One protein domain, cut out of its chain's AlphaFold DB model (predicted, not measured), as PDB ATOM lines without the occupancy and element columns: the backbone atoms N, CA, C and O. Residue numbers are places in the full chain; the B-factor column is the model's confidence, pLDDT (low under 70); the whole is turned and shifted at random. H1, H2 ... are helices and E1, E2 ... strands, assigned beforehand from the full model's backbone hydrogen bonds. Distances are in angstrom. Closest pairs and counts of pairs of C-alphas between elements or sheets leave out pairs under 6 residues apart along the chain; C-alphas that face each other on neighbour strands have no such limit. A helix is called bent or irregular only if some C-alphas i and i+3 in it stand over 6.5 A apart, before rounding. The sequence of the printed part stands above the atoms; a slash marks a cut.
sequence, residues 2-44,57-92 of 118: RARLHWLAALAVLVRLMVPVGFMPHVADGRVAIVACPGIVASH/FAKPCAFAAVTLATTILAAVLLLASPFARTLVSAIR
ATOM      1  N   ARG A   2     128.283  92.105 132.670       66.25
ATOM      2  CA  ARG A   2     127.721  90.895 132.014       66.25
ATOM      3  C   ARG A   2     126.498  90.354 132.767       66.25
ATOM      4  O   ARG A   2     125.464  90.127 132.160       66.25
ATOM      5  N   ALA A   3     126.570  90.354 134.101       71.56
ATOM      6  CA  ALA A   3     125.449  90.033 134.983       71.56
ATOM      7  C   ALA A   3     124.156  90.810 134.662       71.56
ATOM      8  O   ALA A   3     123.090  90.219 134.662       71.56
ATOM      9  N   ARG A   4     124.229  92.108 134.317       77.88
ATOM     10  CA  ARG A   4     123.032  92.916 134.006       77.88
ATOM     11  C   ARG A   4     122.352  92.483 132.703       77.88
ATOM     12  O   ARG A   4     121.133  92.486 132.639       77.88
ATOM     13  N   LEU A   5     123.128  92.081 131.692       78.56
ATOM     14  CA  LEU A   5     122.580  91.547 130.440       78.56
ATOM     15  C   LEU A   5     121.942  90.169 130.663       78.56
ATOM     16  O   LEU A   5     120.863  89.917 130.143       78.56
ATOM     17  N   HIS A   6     122.566  89.311 131.476       82.62
ATOM     18  CA  HIS A   6     121.983  88.019 131.850       82.62
ATOM     19  C   HIS A   6     120.688  88.183 132.650       82.62
ATOM     20  O   HIS A   6     119.738  87.461 132.388       82.62
ATOM     21  N   TRP A   7     120.612  89.166 133.554       84.75
ATOM     22  CA  TRP A   7     119.377  89.501 134.268       84.75
ATOM     23  C   TRP A   7     118.268  89.991 133.331       84.75
ATOM     24  O   TRP A   7     117.137  89.537 133.457       84.75
ATOM     25  N   LEU A   8     118.580  90.858 132.359       80.12
ATOM     26  CA  LEU A   8     117.608  91.301 131.350       80.12
ATOM     27  C   LEU A   8     117.131  90.143 130.463       80.12
ATOM     28  O   LEU A   8     115.941  90.033 130.184       80.12
ATOM     29  N   ALA A   9     118.044  89.260 130.054       82.44
ATOM     30  CA  ALA A   9     117.706  88.072 129.278       82.44
ATOM     31  C   ALA A   9     116.847  87.087 130.090       82.44
ATOM     32  O   ALA A   9     115.833  86.609 129.591       82.44
ATOM     33  N   ALA A  10     117.206  86.830 131.350       85.88
ATOM     34  CA  ALA A  10     116.440  85.971 132.250       85.88
ATOM     35  C   ALA A  10     115.035  86.532 132.508       85.88
ATOM     36  O   ALA A  10     114.060  85.789 132.436       85.88
ATOM     37  N   LEU A  11     114.915  87.846 132.732       83.38
ATOM     38  CA  LEU A  11     113.626  88.520 132.876       83.38
ATOM     39  C   LEU A  11     112.782  88.393 131.600       83.38
ATOM     40  O   LEU A  11     111.604  88.063 131.681       83.38
ATOM     41  N   ALA A  12     113.376  88.602 130.420       81.25
ATOM     42  CA  ALA A  12     112.673  88.461 129.145       81.25
ATOM     43  C   ALA A  12     112.157  87.027 128.919       81.25
ATOM     44  O   ALA A  12     111.040  86.841 128.436       81.25
ATOM     45  N   VAL A  13     112.940  86.016 129.307       83.12
ATOM     46  CA  VAL A  13     112.522  84.605 129.270       83.12
ATOM     47  C   VAL A  13     111.402  84.337 130.276       83.12
ATOM     48  O   VAL A  13     110.413  83.705 129.914       83.12
ATOM     49  N   LEU A  14     111.507  84.856 131.503       83.44
ATOM     50  CA  LEU A  14     110.486  84.700 132.541       83.44
ATOM     51  C   LEU A  14     109.139  85.310 132.121       83.44
ATOM     52  O   LEU A  14     108.099  84.679 132.297       83.44
ATOM     53  N   VAL A  15     109.155  86.498 131.510       77.06
ATOM     54  CA  VAL A  15     107.948  87.142 130.961       77.06
ATOM     55  C   VAL A  15     107.307  86.266 129.880       77.06
ATOM     56  O   VAL A  15     106.090  86.096 129.873       77.06
ATOM     57  N   ARG A  16     108.113  85.646 129.009       72.94
ATOM     58  CA  ARG A  16     107.619  84.725 127.972       72.94
ATOM     59  C   ARG A  16     107.066  83.416 128.532       72.94
ATOM     60  O   ARG A  16     106.184  82.824 127.922       72.94
ATOM     61  N   LEU A  17     107.594  82.966 129.668       76.69
ATOM     62  CA  LEU A  17     107.109  81.777 130.362       76.69
ATOM     63  C   LEU A  17     105.746  82.035 131.023       76.69
ATOM     64  O   LEU A  17     104.895  81.153 131.031       76.69
ATOM     65  N   MET A  18     105.534  83.247 131.547       70.38
ATOM     66  CA  MET A  18     104.265  83.665 132.157       70.38
ATOM     67  C   MET A  18     103.174  84.011 131.141       70.38
ATOM     68  O   MET A  18     101.997  83.812 131.430       70.38
ATOM     69  N   VAL A  19     103.542  84.514 129.960       66.44
ATOM     70  CA  VAL A  19     102.603  84.838 128.878       66.44
ATOM     71  C   VAL A  19     102.832  83.862 127.719       66.44
ATOM     72  O   VAL A  19     103.542  84.204 126.767       66.44
ATOM     73  N   PRO A  20     102.288  82.628 127.793       65.31
ATOM     74  CA  PRO A  20     102.399  81.673 126.703       65.31
ATOM     75  C   PRO A  20     101.750  82.276 125.461       65.31
ATOM     76  O   PRO A  20     100.563  82.607 125.432       65.31
ATOM     77  N   VAL A  21     102.578  82.476 124.441       64.88
ATOM     78  CA  VAL A  21     102.175  83.159 123.216       64.88
ATOM     79  C   VAL A  21     101.027  82.396 122.580       64.88
ATOM     80  O   VAL A  21     101.150  81.209 122.288       64.88
ATOM     81  N   GLY A  22      99.920  83.097 122.353       64.19
ATOM     82  CA  GLY A  22      98.796  82.543 121.618       64.19
ATOM     83  C   GLY A  22      97.983  81.517 122.396       64.19
ATOM     84  O   GLY A  22      97.355  80.691 121.754       64.19
ATOM     85  N   PHE A  23      97.941  81.569 123.730       73.38
ATOM     86  CA  PHE A  23      96.948  80.840 124.521       73.38
ATOM     87  C   PHE A  23      96.160  81.799 125.418       73.38
ATOM     88  O   PHE A  23      96.737  82.670 126.066       73.38
ATOM     89  N   MET A  24      94.839  81.649 125.447       73.38
ATOM     90  CA  MET A  24      93.932  82.450 126.269       73.38
ATOM     91  C   MET A  24      93.041  81.521 127.107       73.38
ATOM     92  O   MET A  24      92.533  80.535 126.567       73.38
ATOM     93  N   PRO A  25      92.809  81.823 128.400       74.88
ATOM     94  CA  PRO A  25      91.725  81.203 129.146       74.88
ATOM     95  C   PRO A  25      90.397  81.701 128.571       74.88
ATOM     96  O   PRO A  25      90.061  82.882 128.671       74.88
ATOM     97  N   HIS A  26      89.659  80.805 127.930       77.00
ATOM     98  CA  HIS A  26      88.304  81.060 127.473       77.00
ATOM     99  C   HIS A  26      87.336  80.411 128.454       77.00
ATOM    100  O   HIS A  26      87.474  79.230 128.788       77.00
ATOM    101  N   VAL A  27      86.382  81.202 128.936       78.06
ATOM    102  CA  VAL A  27      85.318  80.725 129.814       78.06
ATOM    103  C   VAL A  27      84.059  80.613 128.972       78.06
ATOM    104  O   VAL A  27      83.494  81.629 128.581       78.06
ATOM    105  N   ALA A  28      83.649  79.381 128.689       74.62
ATOM    106  CA  ALA A  28      82.389  79.070 128.026       74.62
ATOM    107  C   ALA A  28      81.650  78.022 128.859       74.62
ATOM    108  O   ALA A  28      82.265  77.074 129.353       74.62
ATOM    109  N   ASP A  29      80.348  78.225 129.064       75.81
ATOM    110  CA  ASP A  29      79.453  77.268 129.730       75.81
ATOM    111  C   ASP A  29      79.962  76.765 131.099       75.81
ATOM    112  O   ASP A  29      79.876  75.583 131.436       75.81
ATOM    113  N   GLY A  30      80.551  77.663 131.898       83.31
ATOM    114  CA  GLY A  30      81.066  77.345 133.238       83.31
ATOM    115  C   GLY A  30      82.361  76.523 133.257       83.31
ATOM    116  O   GLY A  30      82.797  76.099 134.328       83.31
ATOM    117  N   ARG A  31      83.000  76.301 132.104       74.25
ATOM    118  CA  ARG A  31      84.299  75.623 131.996       74.25
ATOM    119  C   ARG A  31      85.381  76.616 131.596       74.25
ATOM    120  O   ARG A  31      85.184  77.444 130.713       74.25
ATOM    121  N   VAL A  32      86.540  76.505 132.238       82.00
ATOM    122  CA  VAL A  32      87.746  77.250 131.864       82.00
ATOM    123  C   VAL A  32      88.594  76.341 130.985       82.00
ATOM    124  O   VAL A  32      89.101  75.323 131.457       82.00
ATOM    125  N   ALA A  33      88.739  76.693 129.711       80.06
ATOM    126  CA  ALA A  33      89.600  75.983 128.773       80.06
ATOM    127  C   ALA A  33      90.725  76.903 128.293       80.06
ATOM    128  O   ALA A  33      90.529  78.104 128.113       80.06
ATOM    129  N   ILE A  34      91.911  76.337 128.072       78.62
ATOM    130  CA  ILE A  34      93.014  77.058 127.435       78.62
ATOM    131  C   ILE A  34      92.908  76.824 125.933       78.62
ATOM    132  O   ILE A  34      93.018  75.690 125.470       78.62
ATOM    133  N   VAL A  35      92.682  77.897 125.178       76.12
ATOM    134  CA  VAL A  35      92.460  77.838 123.727       76.12
ATOM    135  C   VAL A  35      93.530  78.637 123.007       76.12
ATOM    136  O   VAL A  35      93.997  79.660 123.514       76.12
ATOM    137  N   ALA A  36      93.918  78.176 121.819       74.25
ATOM    138  CA  ALA A  36      94.877  78.888 120.994       74.25
ATOM    139  C   ALA A  36      94.262  80.197 120.459       74.25
ATOM    140  O   ALA A  36      93.205  80.182 119.833       74.25
ATOM    141  N   CYS A  37      94.930  81.327 120.690       76.81
ATOM    142  CA  CYS A  37      94.560  82.642 120.185       76.81
ATOM    143  C   CYS A  37      95.502  83.031 119.030       76.81
ATOM    144  O   CYS A  37      96.638  83.435 119.296       76.81
ATOM    145  N   PRO A  38      95.066  82.968 117.757       66.38
ATOM    146  CA  PRO A  38      95.920  83.233 116.589       66.38
ATOM    147  C   PRO A  38      96.302  84.717 116.400       66.38
ATOM    148  O   PRO A  38      96.857  85.092 115.375       66.38
ATOM    149  N   GLY A  39      96.027  85.580 117.382       64.81
ATOM    150  CA  GLY A  39      96.406  86.997 117.373       64.81
ATOM    151  C   GLY A  39      95.285  87.951 116.979       64.81
ATOM    152  O   GLY A  39      95.257  89.083 117.455       64.81
ATOM    153  N   ILE A  40      94.313  87.464 116.220       63.84
ATOM    154  CA  ILE A  40      93.093  88.164 115.823       63.84
ATOM    155  C   ILE A  40      91.898  87.309 116.225       63.84
ATOM    156  O   ILE A  40      91.872  86.110 115.952       63.84
ATOM    157  N   VAL A  41      90.931  87.913 116.908       63.78
ATOM    158  CA  VAL A  41      89.684  87.243 117.281       63.78
ATOM    159  C   VAL A  41      88.520  87.926 116.577       63.78
ATOM    160  O   VAL A  41      88.363  89.148 116.644       63.78
ATOM    161  N   ALA A  42      87.706  87.128 115.885       56.97
ATOM    162  CA  ALA A  42      86.394  87.563 115.432       56.97
ATOM    163  C   ALA A  42      85.490  87.650 116.665       56.97
ATOM    164  O   ALA A  42      85.333  86.666 117.393       56.97
ATOM    165  N   SER A  43      84.937  88.833 116.927       53.22
ATOM    166  CA  SER A  43      84.119  89.097 118.108       53.22
ATOM    167  C   SER A  43      82.800  88.318 118.016       53.22
ATOM    168  O   SER A  43      81.821  88.826 117.488       53.22
ATOM    169  N   HIS A  44      82.753  87.084 118.523       52.62
ATOM    170  CA  HIS A  44      81.490  86.380 118.750       52.62
ATOM    171  C   HIS A  44      80.941  86.869 120.088       52.62
ATOM    172  O   HIS A  44      81.278  86.342 121.147       52.62
ATOM    173  N   PHE A  57      84.703  94.045 113.308       58.72
ATOM    174  CA  PHE A  57      86.116  94.371 113.168       58.72
ATOM    175  C   PHE A  57      86.935  93.363 113.974       58.72
ATOM    176  O   PHE A  57      86.755  93.233 115.188       58.72
ATOM    177  N   ALA A  58      87.827  92.642 113.292       61.22
ATOM    178  CA  ALA A  58      88.757  91.725 113.930       61.22
ATOM    179  C   ALA A  58      89.587  92.512 114.951       61.22
ATOM    180  O   ALA A  58      90.398  93.366 114.588       61.22
ATOM    181  N   LYS A  59      89.361  92.255 116.241       65.56
ATOM    182  CA  LYS A  59      90.128  92.901 117.307       65.56
ATOM    183  C   LYS A  59      91.350  92.039 117.610       65.56
ATOM    184  O   LYS A  59      91.239  90.807 117.643       65.56
ATOM    185  N   PRO A  60      92.527  92.648 117.830       68.25
ATOM    186  CA  PRO A  60      93.683  91.896 118.275       68.25
ATOM    187  C   PRO A  60      93.365  91.251 119.626       68.25
ATOM    188  O   PRO A  60      92.810  91.883 120.527       68.25
ATOM    189  N   CYS A  61      93.711  89.976 119.765       77.19
ATOM    190  CA  CYS A  61      93.562  89.244 121.015       77.19
ATOM    191  C   CYS A  61      94.360  89.950 122.117       77.19
ATOM    192  O   CYS A  61      95.548  90.213 121.925       77.19
ATOM    193  N   ALA A  62      93.750  90.233 123.271       75.44
ATOM    194  CA  ALA A  62      94.409  90.980 124.349       75.44
ATOM    195  C   ALA A  62      95.756  90.348 124.761       75.44
ATOM    196  O   ALA A  62      96.760  91.045 124.898       75.44
ATOM    197  N   PHE A  63      95.814  89.012 124.847       74.75
ATOM    198  CA  PHE A  63      97.044  88.266 125.139       74.75
ATOM    199  C   PHE A  63      98.098  88.374 124.027       74.75
ATOM    200  O   PHE A  63      99.295  88.463 124.309       74.75
ATOM    201  N   ALA A  64      97.679  88.429 122.762       74.88
ATOM    202  CA  ALA A  64      98.598  88.631 121.646       74.88
ATOM    203  C   ALA A  64      99.136  90.068 121.601       74.88
ATOM    204  O   ALA A  64     100.331  90.260 121.388       74.88
ATOM    205  N   ALA A  65      98.291  91.065 121.881       76.38
ATOM    206  CA  ALA A  65      98.701  92.465 121.964       76.38
ATOM    207  C   ALA A  65      99.742  92.686 123.077       76.38
ATOM    208  O   ALA A  65     100.774  93.320 122.848       76.38
ATOM    209  N   VAL A  66      99.528  92.088 124.254       79.12
ATOM    210  CA  VAL A  66     100.491  92.127 125.369       79.12
ATOM    211  C   VAL A  66     101.800  91.427 124.999       79.12
ATOM    212  O   VAL A  66     102.883  91.948 125.276       79.12
ATOM    213  N   THR A  67     101.730  90.276 124.328       79.69
ATOM    214  CA  THR A  67     102.935  89.561 123.881       79.69
ATOM    215  C   THR A  67     103.736  90.388 122.874       79.69
ATOM    216  O   THR A  67     104.962  90.463 122.964       79.69
ATOM    217  N   LEU A  68     103.065  91.047 121.929       80.81
ATOM    218  CA  LEU A  68     103.717  91.897 120.936       80.81
ATOM    219  C   LEU A  68     104.415  93.092 121.602       80.81
ATOM    220  O   LEU A  68     105.594  93.338 121.356       80.81
ATOM    221  N   ALA A  69     103.727  93.790 122.506       82.12
ATOM    222  CA  ALA A  69     104.304  94.925 123.222       82.12
ATOM    223  C   ALA A  69     105.528  94.516 124.063       82.12
ATOM    224  O   ALA A  69     106.578  95.161 124.013       82.12
ATOM    225  N   THR A  70     105.420  93.411 124.805       82.12
ATOM    226  CA  THR A  70     106.507  92.923 125.670       82.12
ATOM    227  C   THR A  70     107.703  92.403 124.876       82.12
ATOM    228  O   THR A  70     108.845  92.648 125.268       82.12
ATOM    229  N   THR A  71     107.480  91.744 123.735       82.88
ATOM    230  CA  THR A  71     108.572  91.285 122.858       82.88
ATOM    231  C   THR A  71     109.312  92.435 122.191       82.88
ATOM    232  O   THR A  71     110.542  92.400 122.152       82.88
ATOM    233  N   ILE A  72     108.605  93.472 121.732       86.19
ATOM    234  CA  ILE A  72     109.236  94.683 121.189       86.19
ATOM    235  C   ILE A  72     110.101  95.344 122.263       86.19
ATOM    236  O   ILE A  72     111.274  95.624 122.021       86.19
ATOM    237  N   LEU A  73     109.559  95.531 123.469       84.69
ATOM    238  CA  LEU A  73     110.301  96.138 124.573       84.69
ATOM    239  C   LEU A  73     111.560  95.333 124.928       84.69
ATOM    240  O   LEU A  73     112.642  95.906 125.076       84.69
ATOM    241  N   ALA A  74     111.438  94.006 125.027       86.38
ATOM    242  CA  ALA A  74     112.571  93.129 125.294       86.38
ATOM    243  C   ALA A  74     113.632  93.228 124.187       86.38
ATOM    244  O   ALA A  74     114.815  93.381 124.490       86.38
ATOM    245  N   ALA A  75     113.226  93.202 122.914       86.94
ATOM    246  CA  ALA A  75     114.142  93.342 121.787       86.94
ATOM    247  C   ALA A  75     114.892  94.681 121.840       86.94
ATOM    248  O   ALA A  75     116.121  94.694 121.789       86.94
ATOM    249  N   VAL A  76     114.180  95.795 122.034       89.12
ATOM    250  CA  VAL A  76     114.793  97.128 122.138       89.12
ATOM    251  C   VAL A  76     115.816  97.173 123.275       89.12
ATOM    252  O   VAL A  76     116.942  97.620 123.061       89.12
ATOM    253  N   LEU A  77     115.477  96.665 124.462       86.75
ATOM    254  CA  LEU A  77     116.392  96.650 125.608       86.75
ATOM    255  C   LEU A  77     117.636  95.785 125.358       86.75
ATOM    256  O   LEU A  77     118.756  96.206 125.678       86.75
ATOM    257  N   LEU A  78     117.463  94.589 124.787       84.94
ATOM    258  CA  LEU A  78     118.572  93.677 124.509       84.94
ATOM    259  C   LEU A  78     119.493  94.207 123.403       84.94
ATOM    260  O   LEU A  78     120.709  94.063 123.535       84.94
ATOM    261  N   LEU A  79     118.953  94.843 122.356       86.50
ATOM    262  CA  LEU A  79     119.746  95.417 121.262       86.50
ATOM    263  C   LEU A  79     120.411  96.748 121.648       86.50
ATOM    264  O   LEU A  79     121.568  96.982 121.294       86.50
ATOM    265  N   ALA A  80     119.730  97.611 122.405       88.06
ATOM    266  CA  ALA A  80     120.277  98.908 122.805       88.06
ATOM    267  C   ALA A  80     121.421  98.774 123.827       88.06
ATOM    268  O   ALA A  80     122.359  99.573 123.821       88.06
ATOM    269  N   SER A  81     121.387  97.753 124.693       83.38
ATOM    270  CA  SER A  81     122.392  97.553 125.748       83.38
ATOM    271  C   SER A  81     123.844  97.419 125.247       83.38
ATOM    272  O   SER A  81     124.709  98.134 125.769       83.38
ATOM    273  N   PRO A  82     124.183  96.546 124.274       83.06
ATOM    274  CA  PRO A  82     125.543  96.467 123.744       83.06
ATOM    275  C   PRO A  82     125.946  97.748 123.005       83.06
ATOM    276  O   PRO A  82     127.069  98.210 123.199       83.06
ATOM    277  N   PHE A  83     125.035  98.358 122.241       86.38
ATOM    278  CA  PHE A  83     125.309  99.573 121.469       86.38
ATOM    279  C   PHE A  83     125.621 100.783 122.364       86.38
ATOM    280  O   PHE A  83     126.604 101.493 122.164       86.38
ATOM    281  N   ALA A  84     124.852 100.977 123.437       86.31
ATOM    282  CA  ALA A  84     125.151 102.010 124.425       86.31
ATOM    283  C   ALA A  84     126.531 101.797 125.076       86.31
ATOM    284  O   ALA A  84     127.236 102.751 125.402       86.31
ATOM    285  N   ARG A  85     126.955 100.540 125.257       84.38
ATOM    286  CA  ARG A  85     128.249 100.218 125.877       84.38
ATOM    287  C   ARG A  85     129.425 100.433 124.943       84.38
ATOM    288  O   ARG A  85     130.464 100.878 125.425       84.38
ATOM    289  N   THR A  86     129.283 100.136 123.653       86.50
ATOM    290  CA  THR A  86     130.327 100.436 122.666       86.50
ATOM    291  C   THR A  86     130.534 101.942 122.559       86.50
ATOM    292  O   THR A  86     131.674 102.389 122.659       86.50
ATOM    293  N   LEU A  87     129.453 102.727 122.504       89.62
ATOM    294  CA  LEU A  87     129.506 104.194 122.532       89.62
ATOM    295  C   LEU A  87     130.210 104.729 123.786       89.62
ATOM    296  O   LEU A  87     131.166 105.493 123.687       89.62
ATOM    297  N   VAL A  88     129.801 104.278 124.976       88.00
ATOM    298  CA  VAL A  88     130.439 104.700 126.234       88.00
ATOM    299  C   VAL A  88     131.910 104.274 126.295       88.00
ATOM    300  O   VAL A  88     132.729 105.008 126.839       88.00
ATOM    301  N   SER A  89     132.272 103.107 125.756       84.88
ATOM    302  CA  SER A  89     133.669 102.661 125.708       84.88
ATOM    303  C   SER A  89     134.512 103.469 124.727       84.88
ATOM    304  O   SER A  89     135.690 103.672 124.999       84.88
ATOM    305  N   ALA A  90     133.934 103.915 123.612       85.31
ATOM    306  CA  ALA A  90     134.629 104.712 122.606       85.31
ATOM    307  C   ALA A  90     134.964 106.124 123.114       85.31
ATOM    308  O   ALA A  90     135.988 106.683 122.742       85.31
ATOM    309  N   ILE A  91     134.116 106.684 123.983       89.44
ATOM    310  CA  ILE A  91     134.282 108.043 124.524       89.44
ATOM    311  C   ILE A  91     135.153 108.047 125.795       89.44
ATOM    312  O   ILE A  91     135.668 109.086 126.205       89.44
ATOM    313  N   ARG A  92     135.338 106.894 126.450       86.19
ATOM    314  CA  ARG A  92     136.154 106.809 127.668       86.19
ATOM    315  C   ARG A  92     137.624 107.106 127.352       86.19
ATOM    316  O   ARG A  92     138.198 106.417 126.509       86.19
TER     317      ARG A  92
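AT A GLANCE: This is residues 2 to 44 and 57 to 92 of the 118 residues of an uncharacterized protein of Sphingomonas endophytica (UniProt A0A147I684). What does the model look like at first sight? Two helices, H1 and the longer H2, lie side by side and run opposite ways, and a two-stranded hairpin, E1 and E2, reaches out lengthwise beyond the end of H1 and the start of H2. At the far end from the hairpin, residues 83 to 92 of H2 and its tail stick out alone. What is it made of, and how large is it? The 79 printed residues include two named helices and two named strands in the order H1, E1, E2, H2, a mixed class, with the antiparallel sheet ordered E1 - E2. The whole is extended, with a radius of gyration of the C-alphas of 18.0 A and spans of 63 by 27 by 12 A.

IN THESE COORDINATES: Where does the first element run? H1 is residues 2 to 18, 24.5 A from first to last C-alpha, and C-alpha 2 stands at (127.721, 90.895, 132.014). Where are the strands? E1 is residues 23 to 28, 15.1 A long, and E2 is residues 31 to 36, 15.6 A long. Where is the last element? H2 is residues 62 to 91, 43.4 A long, from C-alpha 62 at (94.409, 90.980, 124.349) to C-alpha 91 at (134.282, 108.043, 124.524). It is neither bent nor irregular, but only just: C-alphas 79 and 82 are 6.4 A apart.

HOW THE PARTS SIT: How do the helices stand to each other? H1 and H2 touch at a shallow tilt of 6 degrees, opposite ways, and their closest C-alphas, of Ala 12 and Ala 74, are 6.1 A apart. H2 touches H1 with residues 67 to 81 alone. How are the strands joined? E1 and E2 are a hairpin of antiparallel neighbours, their directions at 146 degrees, with N 26 and O 33 at 2.8 A and N 33 and O 26 at 3.0 A within hydrogen-bond range. How near are strands and helices? The closest C-alphas of E1 and H2, of Met 24 and Phe 63, are 6.7 A apart, while H1 and E2 are apart. What of the helices' backbones? Each O i to N i+4 pair is within hydrogen-bond range in H1, and 24 of 26 are in H2.

THE WHOLE: How far does it reach? The two C-alphas farthest apart, of Asp 29 and Arg 92, are 64.0 A apart. Is anything missing? Residues 45 to 56 are not printed, and C-alphas 44 and 57 are 10.8 A apart across the cut, which falls in the link from E2 to H2. Near it, residues 40 to 41 pair antiparallel with residues 59 to 60. Where is confidence low? The mean pLDDT of the printed part is 77.3, and residue 2, residues 19 to 22, 38 to 44 and 57 to 60 are under 70.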